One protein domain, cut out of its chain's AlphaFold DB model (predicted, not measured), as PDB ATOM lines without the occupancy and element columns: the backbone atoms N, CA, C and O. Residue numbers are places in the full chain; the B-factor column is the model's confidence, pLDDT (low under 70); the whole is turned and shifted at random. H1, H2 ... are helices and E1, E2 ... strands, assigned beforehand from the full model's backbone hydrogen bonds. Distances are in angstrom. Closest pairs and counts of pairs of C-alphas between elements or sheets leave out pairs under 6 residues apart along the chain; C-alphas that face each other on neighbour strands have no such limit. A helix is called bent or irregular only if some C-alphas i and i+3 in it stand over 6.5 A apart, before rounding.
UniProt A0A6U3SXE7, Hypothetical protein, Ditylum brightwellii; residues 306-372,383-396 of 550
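AT A GLANCE: This is residues 306 to 372 and 383 to 396 of the 550 residues of the protein "Hypothetical protein" of Ditylum brightwellii (UniProt A0A6U3SXE7). One long helix, H1, runs the length of the body, with short parts gathered along it: H2 folds back beside it as a helical hairpin at a steep tilt, and H4 crosses it nearly at a right angle. H3 crosses H2 nearly at a right angle and also comes close to H1, the centres of H1, H2 and H3 making a triangle, and a small antiparallel sheet of two strands, E1 and E2, has a further short pairing of E2 with residues 332 to 333. The printed part has 81 residues, with four named helices and two named strands in the order H1, H2, H3, E1, E2, H4, and its class is mostly helix. It is compact, with a radius of gyration of the C-alphas of 12.3 A, and flat in outline, spanning 36 by 34 by 18 A.

IN THESE COORDINATES: Find C-alpha 306 at (-7.793, 44.609, 2.534); from there H1, residues 306 to 326, runs 30.2 A to C-alpha 326 at (-7.990, 48.992, -27.348). Next comes H2, residues 334 to 340, 10.2 A long and irregular, with C-alphas 336 and 339 7.1 A apart. H3 holds residues 354 to 362 and is 12.8 A long. E1, residues 366 to 369, is 10.0 A long, and E2, residues 383 to 386, is 10.2 A long. H4, residues 388 to 396, runs 12.9 A to C-alpha 396 at (-19.572, 56.698, -13.226).

HOW THE PARTS SIT: Start at H1, which touches H2 with residues 313 to 320 alone; they run opposite ways at a steep tilt of 41 degrees, and their closest C-alphas, of Arg 313 and Tyr 340, are 6.2 A apart. H2 touches H3 about perpendicular, at 87 degrees, with the C-alphas of Leu 338 and Ser 356 closest at 5.1 A. H1 and H3 are close but not clearly touching, the C-alphas of Arg 313 and Ile 359 being closest at 7.4 A. At E1 and E2, antiparallel neighbours at 136 degrees, look for N 366 and O 386 at 2.8 A and N 384 and O 368 at 3.3 A, both within hydrogen-bond range. Residues 332 to 333 pair antiparallel with residues 384 to 385 of E2. H4 touches H1, whose residues 314 to 318 alone take part, about perpendicular at 89 degrees; the closest C-alphas, of Val 318 and Met 391, are 6.5 A apart. H4 is apart from H2 and H3. In H1 and H4 every O i to N i+4 pair is within hydrogen-bond range; H3 has 4 of 5, and H2 has 1 of 3, beside 3 of 4 O i to N i+3 pairs.

THE WHOLE: The C-alphas of Asp 346 and Asp 396, 36.9 A apart, are the two farthest from each other. Between residues 372 and 383 you meet a cut: residues 373 to 382 are not printed, and the gap between C-alphas 372 and 383 is 10.9 A. The link from H2 to H3, residues 341 to 353, is long. The mean pLDDT of the printed part is 88.3, and residue 351 alone is under 70.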
ATOM      1  N   ASP A 306      -7.290  45.480   3.605       81.94
ATOM      2  CA  ASP A 306      -7.793  44.609   2.534       81.94
ATOM      3  C   ASP A 306      -8.614  45.426   1.525       81.94
ATOM      4  O   ASP A 306      -8.473  45.234   0.323       81.94
ATOM      5  N   VAL A 307      -9.323  46.455   1.999       82.75
ATOM      6  CA  VAL A 307      -9.984  47.471   1.170       82.75
ATOM      7  C   VAL A 307      -9.012  48.171   0.212       82.75
ATOM      8  O   VAL A 307      -9.306  48.285  -0.972       82.75
ATOM      9  N   GLU A 308      -7.847  48.632   0.673       80.62
ATOM     10  CA  GLU A 308      -6.827  49.243  -0.196       80.62
ATOM     11  C   GLU A 308      -6.270  48.257  -1.227       80.62
ATOM     12  O   GLU A 308      -6.094  48.625  -2.390       80.62
ATOM     13  N   LYS A 309      -6.034  46.997  -0.839       86.12
ATOM     14  CA  LYS A 309      -5.591  45.955  -1.781       86.12
ATOM     15  C   LYS A 309      -6.641  45.703  -2.858       86.12
ATOM     16  O   LYS A 309      -6.295  45.590  -4.032       86.12
ATOM     17  N   TRP A 310      -7.914  45.627  -2.476       88.50
ATOM     18  CA  TRP A 310      -9.012  45.437  -3.417       88.50
ATOM     19  C   TRP A 310      -9.191  46.656  -4.319       88.50
ATOM     20  O   TRP A 310      -9.272  46.488  -5.528       88.50
ATOM     21  N   LYS A 311      -9.103  47.882  -3.791       85.62
ATOM     22  CA  LYS A 311      -9.101  49.111  -4.606       85.62
ATOM     23  C   LYS A 311      -7.980  49.127  -5.648       85.62
ATOM     24  O   LYS A 311      -8.208  49.492  -6.797       85.62
ATOM     25  N   LEU A 312      -6.779  48.698  -5.265       84.94
ATOM     26  CA  LEU A 312      -5.637  48.573  -6.171       84.94
ATOM     27  C   LEU A 312      -5.913  47.543  -7.274       84.94
ATOM     28  O   LEU A 312      -5.705  47.830  -8.452       84.94
ATOM     29  N   ARG A 313      -6.423  46.360  -6.910       91.56
ATOM     30  CA  ARG A 313      -6.794  45.302  -7.865       91.56
ATOM     31  C   ARG A 313      -7.901  45.749  -8.818       91.56
ATOM     32  O   ARG A 313      -7.795  45.500 -10.011       91.56
ATOM     33  N   ALA A 314      -8.908  46.454  -8.310       92.00
ATOM     34  CA  ALA A 314      -9.963  47.062  -9.109       92.00
ATOM     35  C   ALA A 314      -9.385  48.031 -10.151       92.00
ATOM     36  O   ALA A 314      -9.645  47.892 -11.345       92.00
ATOM     37  N   ALA A 315      -8.538  48.972  -9.719       87.44
ATOM     38  CA  ALA A 315      -7.890  49.925 -10.617       87.44
ATOM     39  C   ALA A 315      -7.048  49.221 -11.697       87.44
ATOM     40  O   ALA A 315      -7.084  49.602 -12.870       87.44
ATOM     41  N   ALA A 316      -6.339  48.156 -11.318       89.38
ATOM     42  CA  ALA A 316      -5.583  47.326 -12.245       89.38
ATOM     43  C   ALA A 316      -6.473  46.617 -13.272       89.38
ATOM     44  O   ALA A 316      -6.185  46.683 -14.464       89.38
ATOM     45  N   ILE A 317      -7.576  45.994 -12.842       92.94
ATOM     46  CA  ILE A 317      -8.535  45.336 -13.742       92.94
ATOM     47  C   ILE A 317      -9.120  46.334 -14.736       92.94
ATOM     48  O   ILE A 317      -9.200  46.023 -15.923       92.94
ATOM     49  N   VAL A 318      -9.507  47.530 -14.287       92.00
ATOM     50  CA  VAL A 318     -10.056  48.575 -15.166       92.00
ATOM     51  C   VAL A 318      -9.013  49.012 -16.196       92.00
ATOM     52  O   VAL A 318      -9.328  49.144 -17.381       92.00
ATOM     53  N   SER A 319      -7.758  49.192 -15.771       89.00
ATOM     54  CA  SER A 319      -6.647  49.537 -16.664       89.00
ATOM     55  C   SER A 319      -6.388  48.437 -17.701       89.00
ATOM     56  O   SER A 319      -6.377  48.722 -18.902       89.00
ATOM     57  N   LEU A 320      -6.282  47.179 -17.260       92.38
ATOM     58  CA  LEU A 320      -6.078  46.015 -18.124       92.38
ATOM     59  C   LEU A 320      -7.244  45.830 -19.097       92.38
ATOM     60  O   LEU A 320      -7.018  45.725 -20.298       92.38
ATOM     61  N   SER A 321      -8.487  45.899 -18.619       93.69
ATOM     62  CA  SER A 321      -9.697  45.771 -19.444       93.69
ATOM     63  C   SER A 321      -9.781  46.868 -20.507       93.69
ATOM     64  O   SER A 321     -10.122  46.599 -21.659       93.69
ATOM     65  N   THR A 322      -9.424  48.105 -20.146       91.06
ATOM     66  CA  THR A 322      -9.367  49.229 -21.092       91.06
ATOM     67  C   THR A 322      -8.278  49.000 -22.142       91.06
ATOM     68  O   THR A 322      -8.522  49.196 -23.331       91.06
ATOM     69  N   SER A 323      -7.096  48.531 -21.731       90.25
ATOM     70  CA  SER A 323      -5.991  48.228 -22.650       90.25
ATOM     71  C   SER A 323      -6.297  47.051 -23.588       90.25
ATOM     72  O   SER A 323      -6.016  47.135 -24.781       90.25
ATOM     73  N   ALA A 324      -6.951  45.998 -23.086       92.12
ATOM     74  CA  ALA A 324      -7.393  44.849 -23.867       92.12
ATOM     75  C   ALA A 324      -8.428  45.267 -24.920       92.12
ATOM     76  O   ALA A 324      -8.283  44.918 -26.092       92.12
ATOM     77  N   SER A 325      -9.399  46.104 -24.534       92.31
ATOM     78  CA  SER A 325     -10.407  46.657 -25.446       92.31
ATOM     79  C   SER A 325      -9.777  47.454 -26.595       92.31
ATOM     80  O   SER A 325     -10.150  47.269 -27.753       92.31
ATOM     81  N   LEU A 326      -8.746  48.266 -26.314       91.56
ATOM     82  CA  LEU A 326      -7.990  48.992 -27.348       91.56
ATOM     83  C   LEU A 326      -7.261  48.060 -28.329       91.56
ATOM     84  O   LEU A 326      -7.046  48.431 -29.480       91.56
ATOM     85  N   GLN A 327      -6.897  46.852 -27.891       92.06
ATOM     86  CA  GLN A 327      -6.290  45.814 -28.729       92.06
ATOM     87  C   GLN A 327      -7.327  44.909 -29.421       92.06
ATOM     88  O   GLN A 327      -6.941  43.944 -30.075       92.06
ATOM     89  N   GLY A 328      -8.628  45.169 -29.258       92.00
ATOM     90  CA  GLY A 328      -9.699  44.300 -29.761       92.00
ATOM     91  C   GLY A 328      -9.867  42.989 -28.981       92.00
ATOM     92  O   GLY A 328     -10.629  42.122 -29.400       92.00
ATOM     93  N   LYS A 329      -9.184  42.827 -27.841       91.81
ATOM     94  CA  LYS A 329      -9.312  41.665 -26.956       91.81
ATOM     95  C   LYS A 329     -10.446  41.898 -25.958       91.81
ATOM     96  O   LYS A 329     -10.543  42.961 -25.346       91.81
ATOM     97  N   LYS A 330     -11.296  40.889 -25.751       92.06
ATOM     98  CA  LYS A 330     -12.395  40.951 -24.778       92.06
ATOM     99  C   LYS A 330     -11.979  40.276 -23.468       92.06
ATOM    100  O   LYS A 330     -11.804  39.062 -23.434       92.06
ATOM    101  N   GLY A 331     -11.859  41.062 -22.399       93.56
ATOM    102  CA  GLY A 331     -11.552  40.574 -21.050       93.56
ATOM    103  C   GLY A 331     -10.057  40.461 -20.726       93.56
ATOM    104  O   GLY A 331      -9.194  40.670 -21.580       93.56
ATOM    105  N   VAL A 332      -9.785  40.126 -19.464       95.12
ATOM    106  CA  VAL A 332      -8.454  40.023 -18.846       95.12
ATOM    107  C   VAL A 332      -8.141  38.554 -18.564       95.12
ATOM    108  O   VAL A 332      -9.006  37.833 -18.062       95.12
ATOM    109  N   SER A 333      -6.938  38.087 -18.893       94.06
ATOM    110  CA  SER A 333      -6.544  36.698 -18.608       94.06
ATOM    111  C   SER A 333      -6.099  36.511 -17.149       94.06
ATOM    112  O   SER A 333      -5.770  37.469 -16.444       94.06
ATOM    113  N   LEU A 334      -6.086  35.266 -16.660       92.06
ATOM    114  CA  LEU A 334      -5.608  34.976 -15.297       92.06
ATOM    115  C   LEU A 334      -4.126  35.322 -15.122       92.06
ATOM    116  O   LEU A 334      -3.736  35.781 -14.047       92.06
ATOM    117  N   ASP A 335      -3.332  35.151 -16.177       91.81
ATOM    118  CA  ASP A 335      -1.901  35.453 -16.182       91.81
ATOM    119  C   ASP A 335      -1.642  36.963 -16.082       91.81
ATOM    120  O   ASP A 335      -0.725  37.390 -15.380       91.81
ATOM    121  N   GLU A 336      -2.497  37.788 -16.697       92.88
ATOM    122  CA  GLU A 336      -2.464  39.253 -16.575       92.88
ATOM    123  C   GLU A 336      -2.784  39.720 -15.136       92.88
ATOM    124  O   GLU A 336      -2.254  40.732 -14.674       92.88
ATOM    125  N   LEU A 337      -3.601  38.964 -14.387       93.81
ATOM    126  CA  LEU A 337      -3.979  39.270 -12.995       93.81
ATOM    127  C   LEU A 337      -2.995  38.743 -11.943       93.81
ATOM    128  O   LEU A 337      -2.993  39.193 -10.794       93.81
ATOM    129  N   LEU A 338      -2.138  37.802 -12.316       92.00
ATOM    130  CA  LEU A 338      -1.218  37.106 -11.422       92.00
ATOM    131  C   LEU A 338      -0.244  38.029 -10.646       92.00
ATOM    132  O   LEU A 338      -0.045  37.776  -9.448       92.00
ATOM    133  N   PRO A 339       0.288  39.142 -11.205       91.75
ATOM    134  CA  PRO A 339       1.093  40.113 -10.449       91.75
ATOM    135  C   PRO A 339       0.344  40.778  -9.282       91.75
ATOM    136  O   PRO A 339       0.961  41.195  -8.299       91.75
ATOM    137  N   TYR A 340      -0.984  40.863  -9.373       91.56
ATOM    138  CA  TYR A 340      -1.849  41.545  -8.407       91.56
ATOM    139  C   TYR A 340      -2.332  40.624  -7.275       91.56
ATOM    140  O   TYR A 340      -3.023  41.071  -6.350       91.56
ATOM    141  N   SER A 341      -1.955  39.343  -7.321       92.00
ATOM    142  CA  SER A 341      -2.204  38.387  -6.242       92.00
ATOM    143  C   SER A 341      -1.368  38.708  -4.991       92.00
ATOM    144  O   SER A 341      -0.334  39.383  -5.048       92.00
ATOM    145  N   ASP A 342      -1.812  38.226  -3.824       88.62
ATOM    146  CA  ASP A 342      -1.085  38.417  -2.553       88.62
ATOM    147  C   ASP A 342       0.261  37.677  -2.519       88.62
ATOM    148  O   ASP A 342       1.159  38.008  -1.742       88.62
ATOM    149  N   SER A 343       0.409  36.633  -3.330       87.62
ATOM    150  CA  SER A 343       1.595  35.782  -3.375       87.62
ATOM    151  C   SER A 343       1.915  35.421  -4.823       87.62
ATOM    152  O   SER A 343       1.698  34.277  -5.216       87.62
ATOM    153  N   PRO A 344       2.435  36.379  -5.617       88.88
ATOM    154  CA  PRO A 344       2.776  36.105  -7.003       88.88
ATOM    155  C   PRO A 344       3.846  34.998  -7.057       88.88
ATOM    156  O   PRO A 344       4.812  35.045  -6.268       88.88
ATOM    157  N   PRO A 345       3.686  33.995  -7.942       88.00
ATOM    158  CA  PRO A 345       4.653  32.921  -8.101       88.00
ATOM    159  C   PRO A 345       5.986  33.446  -8.641       88.00
ATOM    160  O   PRO A 345       6.079  34.540  -9.198       88.00
ATOM    161  N   ASP A 346       7.047  32.660  -8.448       86.69
ATOM    162  CA  ASP A 346       8.403  33.026  -8.881       86.69
ATOM    163  C   ASP A 346       8.555  33.053 -10.413       86.69
ATOM    164  O   ASP A 346       9.441  33.728 -10.932       86.69
ATOM    165  N   THR A 347       7.704  32.331 -11.144       85.88
ATOM    166  CA  THR A 347       7.758  32.228 -12.606       85.88
ATOM    167  C   THR A 347       6.361  32.288 -13.199       85.88
ATOM    168  O   THR A 347       5.473  31.602 -12.704       85.88
ATOM    169  N   ALA A 348       6.194  32.992 -14.321       79.38
ATOM    170  CA  ALA A 348       4.922  33.059 -15.049       79.38
ATOM    171  C   ALA A 348       4.390  31.685 -15.513       79.38
ATOM    172  O   ALA A 348       3.204  31.535 -15.745       79.38
ATOM    173  N   LYS A 349       5.255  30.666 -15.624       80.81
ATOM    174  CA  LYS A 349       4.889  29.320 -16.108       80.81
ATOM    175  C   LYS A 349       4.243  28.412 -15.061       80.81
ATOM    176  O   LYS A 349       3.952  27.258 -15.363       80.81
ATOM    177  N   SER A 350       4.090  28.855 -13.815       75.50
ATOM    178  CA  SER A 350       3.376  28.036 -12.839       75.50
ATOM    179  C   SER A 350       1.882  28.109 -13.139       75.50
ATOM    180  O   SER A 350       1.292  29.166 -12.946       75.50
ATOM    181  N   ASN A 351       1.266  26.984 -13.511       68.00
ATOM    182  CA  ASN A 351      -0.190  26.841 -13.703       68.00
ATOM    183  C   ASN A 351      -1.018  27.051 -12.413       68.00
ATOM    184  O   ASN A 351      -2.176  26.645 -12.330       68.00
ATOM    185  N   ASP A 352      -0.439  27.653 -11.376       72.88
ATOM    186  CA  ASP A 352      -1.111  27.949 -10.120       72.88
ATOM    187  C   ASP A 352      -1.886  29.270 -10.246       72.88
ATOM    188  O   ASP A 352      -1.555  30.288  -9.642       72.88
ATOM    189  N   GLY A 353      -2.936  29.252 -11.073       76.06
ATOM    190  CA  GLY A 353      -3.886  30.359 -11.236       76.06
ATOM    191  C   GLY A 353      -4.795  30.577 -10.017       76.06
ATOM    192  O   GLY A 353      -5.766  31.326 -10.088       76.06
ATOM    193  N   SER A 354      -4.520  29.922  -8.885       79.88
ATOM    194  CA  SER A 354      -5.341  30.023  -7.675       79.88
ATOM    195  C   SER A 354      -5.350  31.442  -7.092       79.88
ATOM    196  O   SER A 354      -6.386  31.922  -6.631       79.88
ATOM    197  N   GLY A 355      -4.214  32.148  -7.162       84.19
ATOM    198  CA  GLY A 355      -4.074  33.509  -6.639       84.19
ATOM    199  C   GLY A 355      -4.857  34.561  -7.429       84.19
ATOM    200  O   GLY A 355      -5.449  35.459  -6.832       84.19
ATOM    201  N   SER A 356      -4.884  34.452  -8.760       91.75
ATOM    202  CA  SER A 356      -5.666  35.328  -9.643       91.75
ATOM    203  C   SER A 356      -7.158  35.008  -9.583       91.75
ATOM    204  O   SER A 356      -7.973  35.926  -9.638       91.75
ATOM    205  N   LEU A 357      -7.533  33.740  -9.384       89.25
ATOM    206  CA  LEU A 357      -8.934  33.343  -9.231       89.25
ATOM    207  C   LEU A 357      -9.594  34.006  -8.014       89.25
ATOM    208  O   LEU A 357     -10.758  34.387  -8.075       89.25
ATOM    209  N   GLY A 358      -8.832  34.225  -6.935       88.50
ATOM    210  CA  GLY A 358      -9.285  35.017  -5.790       88.50
ATOM    211  C   GLY A 358      -9.704  36.441  -6.160       88.50
ATOM    212  O   GLY A 358     -10.651  36.979  -5.593       88.50
ATOM    213  N   ILE A 359      -9.024  37.036  -7.141       92.69
ATOM    214  CA  ILE A 359      -9.349  38.364  -7.662       92.69
ATOM    215  C   ILE A 359     -10.586  38.300  -8.554       92.69
ATOM    216  O   ILE A 359     -11.483  39.123  -8.404       92.69
ATOM    217  N   VAL A 360     -10.648  37.305  -9.444       92.19
ATOM    218  CA  VAL A 360     -11.796  37.091 -10.334       92.19
ATOM    219  C   VAL A 360     -13.087  36.920  -9.538       92.19
ATOM    220  O   VAL A 360     -14.069  37.585  -9.844       92.19
ATOM    221  N   MET A 361     -13.063  36.090  -8.490       87.06
ATOM    222  CA  MET A 361     -14.197  35.900  -7.583       87.06
ATOM    223  C   MET A 361     -14.662  37.203  -6.946       87.06
ATOM    224  O   MET A 361     -15.844  37.506  -6.968       87.06
ATOM    225  N   HIS A 362     -13.731  37.964  -6.365       89.81
ATOM    226  CA  HIS A 362     -14.082  39.155  -5.597       89.81
ATOM    227  C   HIS A 362     -14.802  40.215  -6.443       89.81
ATOM    228  O   HIS A 362     -15.605  40.972  -5.911       89.81
ATOM    229  N   PHE A 363     -14.517  40.261  -7.747       92.44
ATOM    230  CA  PHE A 363     -15.117  41.204  -8.692       92.44
ATOM    231  C   PHE A 363     -16.127  40.557  -9.650       92.44
ATOM    232  O   PHE A 363     -16.388  41.127 -10.710       92.44
ATOM    233  N   ASN A 364     -16.656  39.372  -9.320       88.94
ATOM    234  CA  ASN A 364     -17.664  38.670 -10.123       88.94
ATOM    235  C   ASN A 364     -17.279  38.547 -11.611       88.94
ATOM    236  O   ASN A 364     -18.063  38.836 -12.517       88.94
ATOM    237  N   GLY A 365     -16.028  38.164 -11.883       91.81
ATOM    238  CA  GLY A 365     -15.527  38.055 -13.249       91.81
ATOM    239  C   GLY A 365     -16.245  36.958 -14.039       91.81
ATOM    240  O   GLY A 365     -16.222  35.787 -13.663       91.81
ATOM    241  N   VAL A 366     -16.832  37.330 -15.176       90.25
ATOM    242  CA  VAL A 366     -17.572  36.428 -16.065       90.25
ATOM    243  C   VAL A 366     -16.621  35.846 -17.113       90.25
ATOM    244  O   VAL A 366     -15.974  36.618 -17.828       90.25
ATOM    245  N   PRO A 367     -16.522  34.514 -17.249       91.00
ATOM    246  CA  PRO A 367     -15.671  33.902 -18.259       91.00
ATOM    247  C   PRO A 367     -16.185  34.219 -19.668       91.00
ATOM    248  O   PRO A 367     -17.374  34.117 -19.965       91.00
ATOM    249  N   ALA A 368     -15.271  34.582 -20.558       89.69
ATOM    250  CA  ALA A 368     -15.524  34.823 -21.965       89.69
ATOM    251  C   ALA A 368     -14.495  34.063 -22.796       89.69
ATOM    252  O   ALA A 368     -13.285  34.262 -22.666       89.69
ATOM    253  N   VAL A 369     -14.993  33.195 -23.672       82.19
ATOM    254  CA  VAL A 369     -14.160  32.529 -24.668       82.19
ATOM    255  C   VAL A 369     -13.959  33.511 -25.810       82.19
ATOM    256  O   VAL A 369     -14.921  33.925 -26.461       82.19
ATOM    257  N   VAL A 370     -12.713  33.924 -26.028       81.62
ATOM    258  CA  VAL A 370     -12.377  34.707 -27.214       81.62
ATOM    259  C   VAL A 370     -12.364  33.743 -28.398       81.62
ATOM    260  O   VAL A 370     -11.628  32.756 -28.350       81.62
ATOM    261  N   PRO A 371     -13.179  33.971 -29.442       76.25
ATOM    262  CA  PRO A 371     -13.095  33.166 -30.647       76.25
ATOM    263  C   PRO A 371     -11.706  33.368 -31.258       76.25
ATOM    264  O   PRO A 371     -11.335  34.478 -31.635       76.25
ATOM    265  N   SER A 372     -10.910  32.303 -31.300       74.75
ATOM    266  CA  SER A 372      -9.610  32.316 -31.960       74.75
ATOM    267  C   SER A 372      -9.832  32.498 -33.464       74.75
ATOM    268  O   SER A 372     -10.210  31.552 -34.150       74.75
ATOM    269  N   VAL A 383      -8.785  31.404 -21.843       87.88
ATOM    270  CA  VAL A 383      -9.950  31.887 -21.107       87.88
ATOM    271  C   VAL A 383      -9.659  33.273 -20.552       87.88
ATOM    272  O   VAL A 383      -8.686  33.478 -19.822       87.88
ATOM    273  N   ARG A 384     -10.545  34.220 -20.856       93.56
ATOM    274  CA  ARG A 384     -10.494  35.587 -20.336       93.56
ATOM    275  C   ARG A 384     -11.719  35.888 -19.489       93.56
ATOM    276  O   ARG A 384     -12.759  35.260 -19.654       93.56
ATOM    277  N   PHE A 385     -11.605  36.859 -18.595       95.00
ATOM    278  CA  PHE A 385     -12.675  37.265 -17.689       95.00
ATOM    279  C   PHE A 385     -13.090  38.711 -17.958       95.00
ATOM    280  O   PHE A 385     -12.250  39.591 -18.154       95.00
ATOM    281  N   ILE A 386     -14.395  38.955 -17.994       95.25
ATOM    282  CA  ILE A 386     -15.000  40.279 -18.143       95.25
ATOM    283  C   ILE A 386     -15.562  40.696 -16.787       95.25
ATOM    284  O   ILE A 386     -16.178  39.889 -16.103       95.25
ATOM    285  N   PHE A 387     -15.400  41.966 -16.429       96.00
ATOM    286  CA  PHE A 387     -15.835  42.515 -15.144       96.00
ATOM    287  C   PHE A 387     -16.913  43.585 -15.362       96.00
ATOM    288  O   PHE A 387     -16.606  44.777 -15.314       96.00
ATOM    289  N   PRO A 388     -18.157  43.198 -15.699       92.31
ATOM    290  CA  PRO A 388     -19.186  44.145 -16.124       92.31
ATOM    291  C   PRO A 388     -19.551  45.152 -15.027       92.31
ATOM    292  O   PRO A 388     -19.637  46.342 -15.319       92.31
ATOM    293  N   GLU A 389     -19.696  44.695 -13.782       91.56
ATOM    294  CA  GLU A 389     -20.045  45.536 -12.628       91.56
ATOM    295  C   GLU A 389     -18.961  46.584 -12.366       91.56
ATOM    296  O   GLU A 389     -19.229  47.784 -12.361       91.56
ATOM    297  N   LEU A 390     -17.704  46.140 -12.286       93.31
ATOM    298  CA  LEU A 390     -16.570  47.027 -12.054       93.31
ATOM    299  C   LEU A 390     -16.394  48.057 -13.181       93.31
ATOM    300  O   LEU A 390     -16.063  49.218 -12.933       93.31
ATOM    301  N   MET A 391     -16.618  47.652 -14.435       93.25
ATOM    302  CA  MET A 391     -16.539  48.563 -15.576       93.25
ATOM    303  C   MET A 391     -17.687  49.577 -15.578       93.25
ATOM    304  O   MET A 391     -17.443  50.737 -15.916       93.25
ATOM    305  N   ALA A 392     -18.898  49.174 -15.179       91.06
ATOM    306  CA  ALA A 392     -20.033  50.077 -15.017       91.06
ATOM    307  C   ALA A 392     -19.740  51.139 -13.945       91.06
ATOM    308  O   ALA A 392     -19.807  52.330 -14.242       91.06
ATOM    309  N   GLU A 393     -19.277  50.724 -12.761       88.81
ATOM    310  CA  GLU A 393     -18.914  51.640 -11.670       88.81
ATOM    311  C   GLU A 393     -17.760  52.580 -12.048       88.81
ATOM    312  O   GLU A 393     -17.786  53.775 -11.751       88.81
ATOM    313  N   SER A 394     -16.739  52.076 -12.752       87.19
ATOM    314  CA  SER A 394     -15.584  52.895 -13.147       87.19
ATOM    315  C   SER A 394     -15.946  54.031 -14.113       87.19
ATOM    316  O   SER A 394     -15.279  55.068 -14.124       87.19
ATOM    317  N   ASN A 395     -16.990  53.849 -14.927       83.50
ATOM    318  CA  ASN A 395     -17.450  54.869 -15.865       83.50
ATOM    319  C   ASN A 395     -18.209  55.994 -15.154       83.50
ATOM    320  O   ASN A 395     -18.067  57.147 -15.561       83.50
ATOM    321  N   ASP A 396     -18.910  55.690 -14.060       76.88
ATOM    322  CA  ASP A 396     -19.572  56.698 -13.226       76.88
ATOM    323  C   ASP A 396     -18.553  57.548 -12.444       76.88
ATOM    324  O   ASP A 396     -18.721  58.760 -12.289       76.88
TER     325      ASP A 396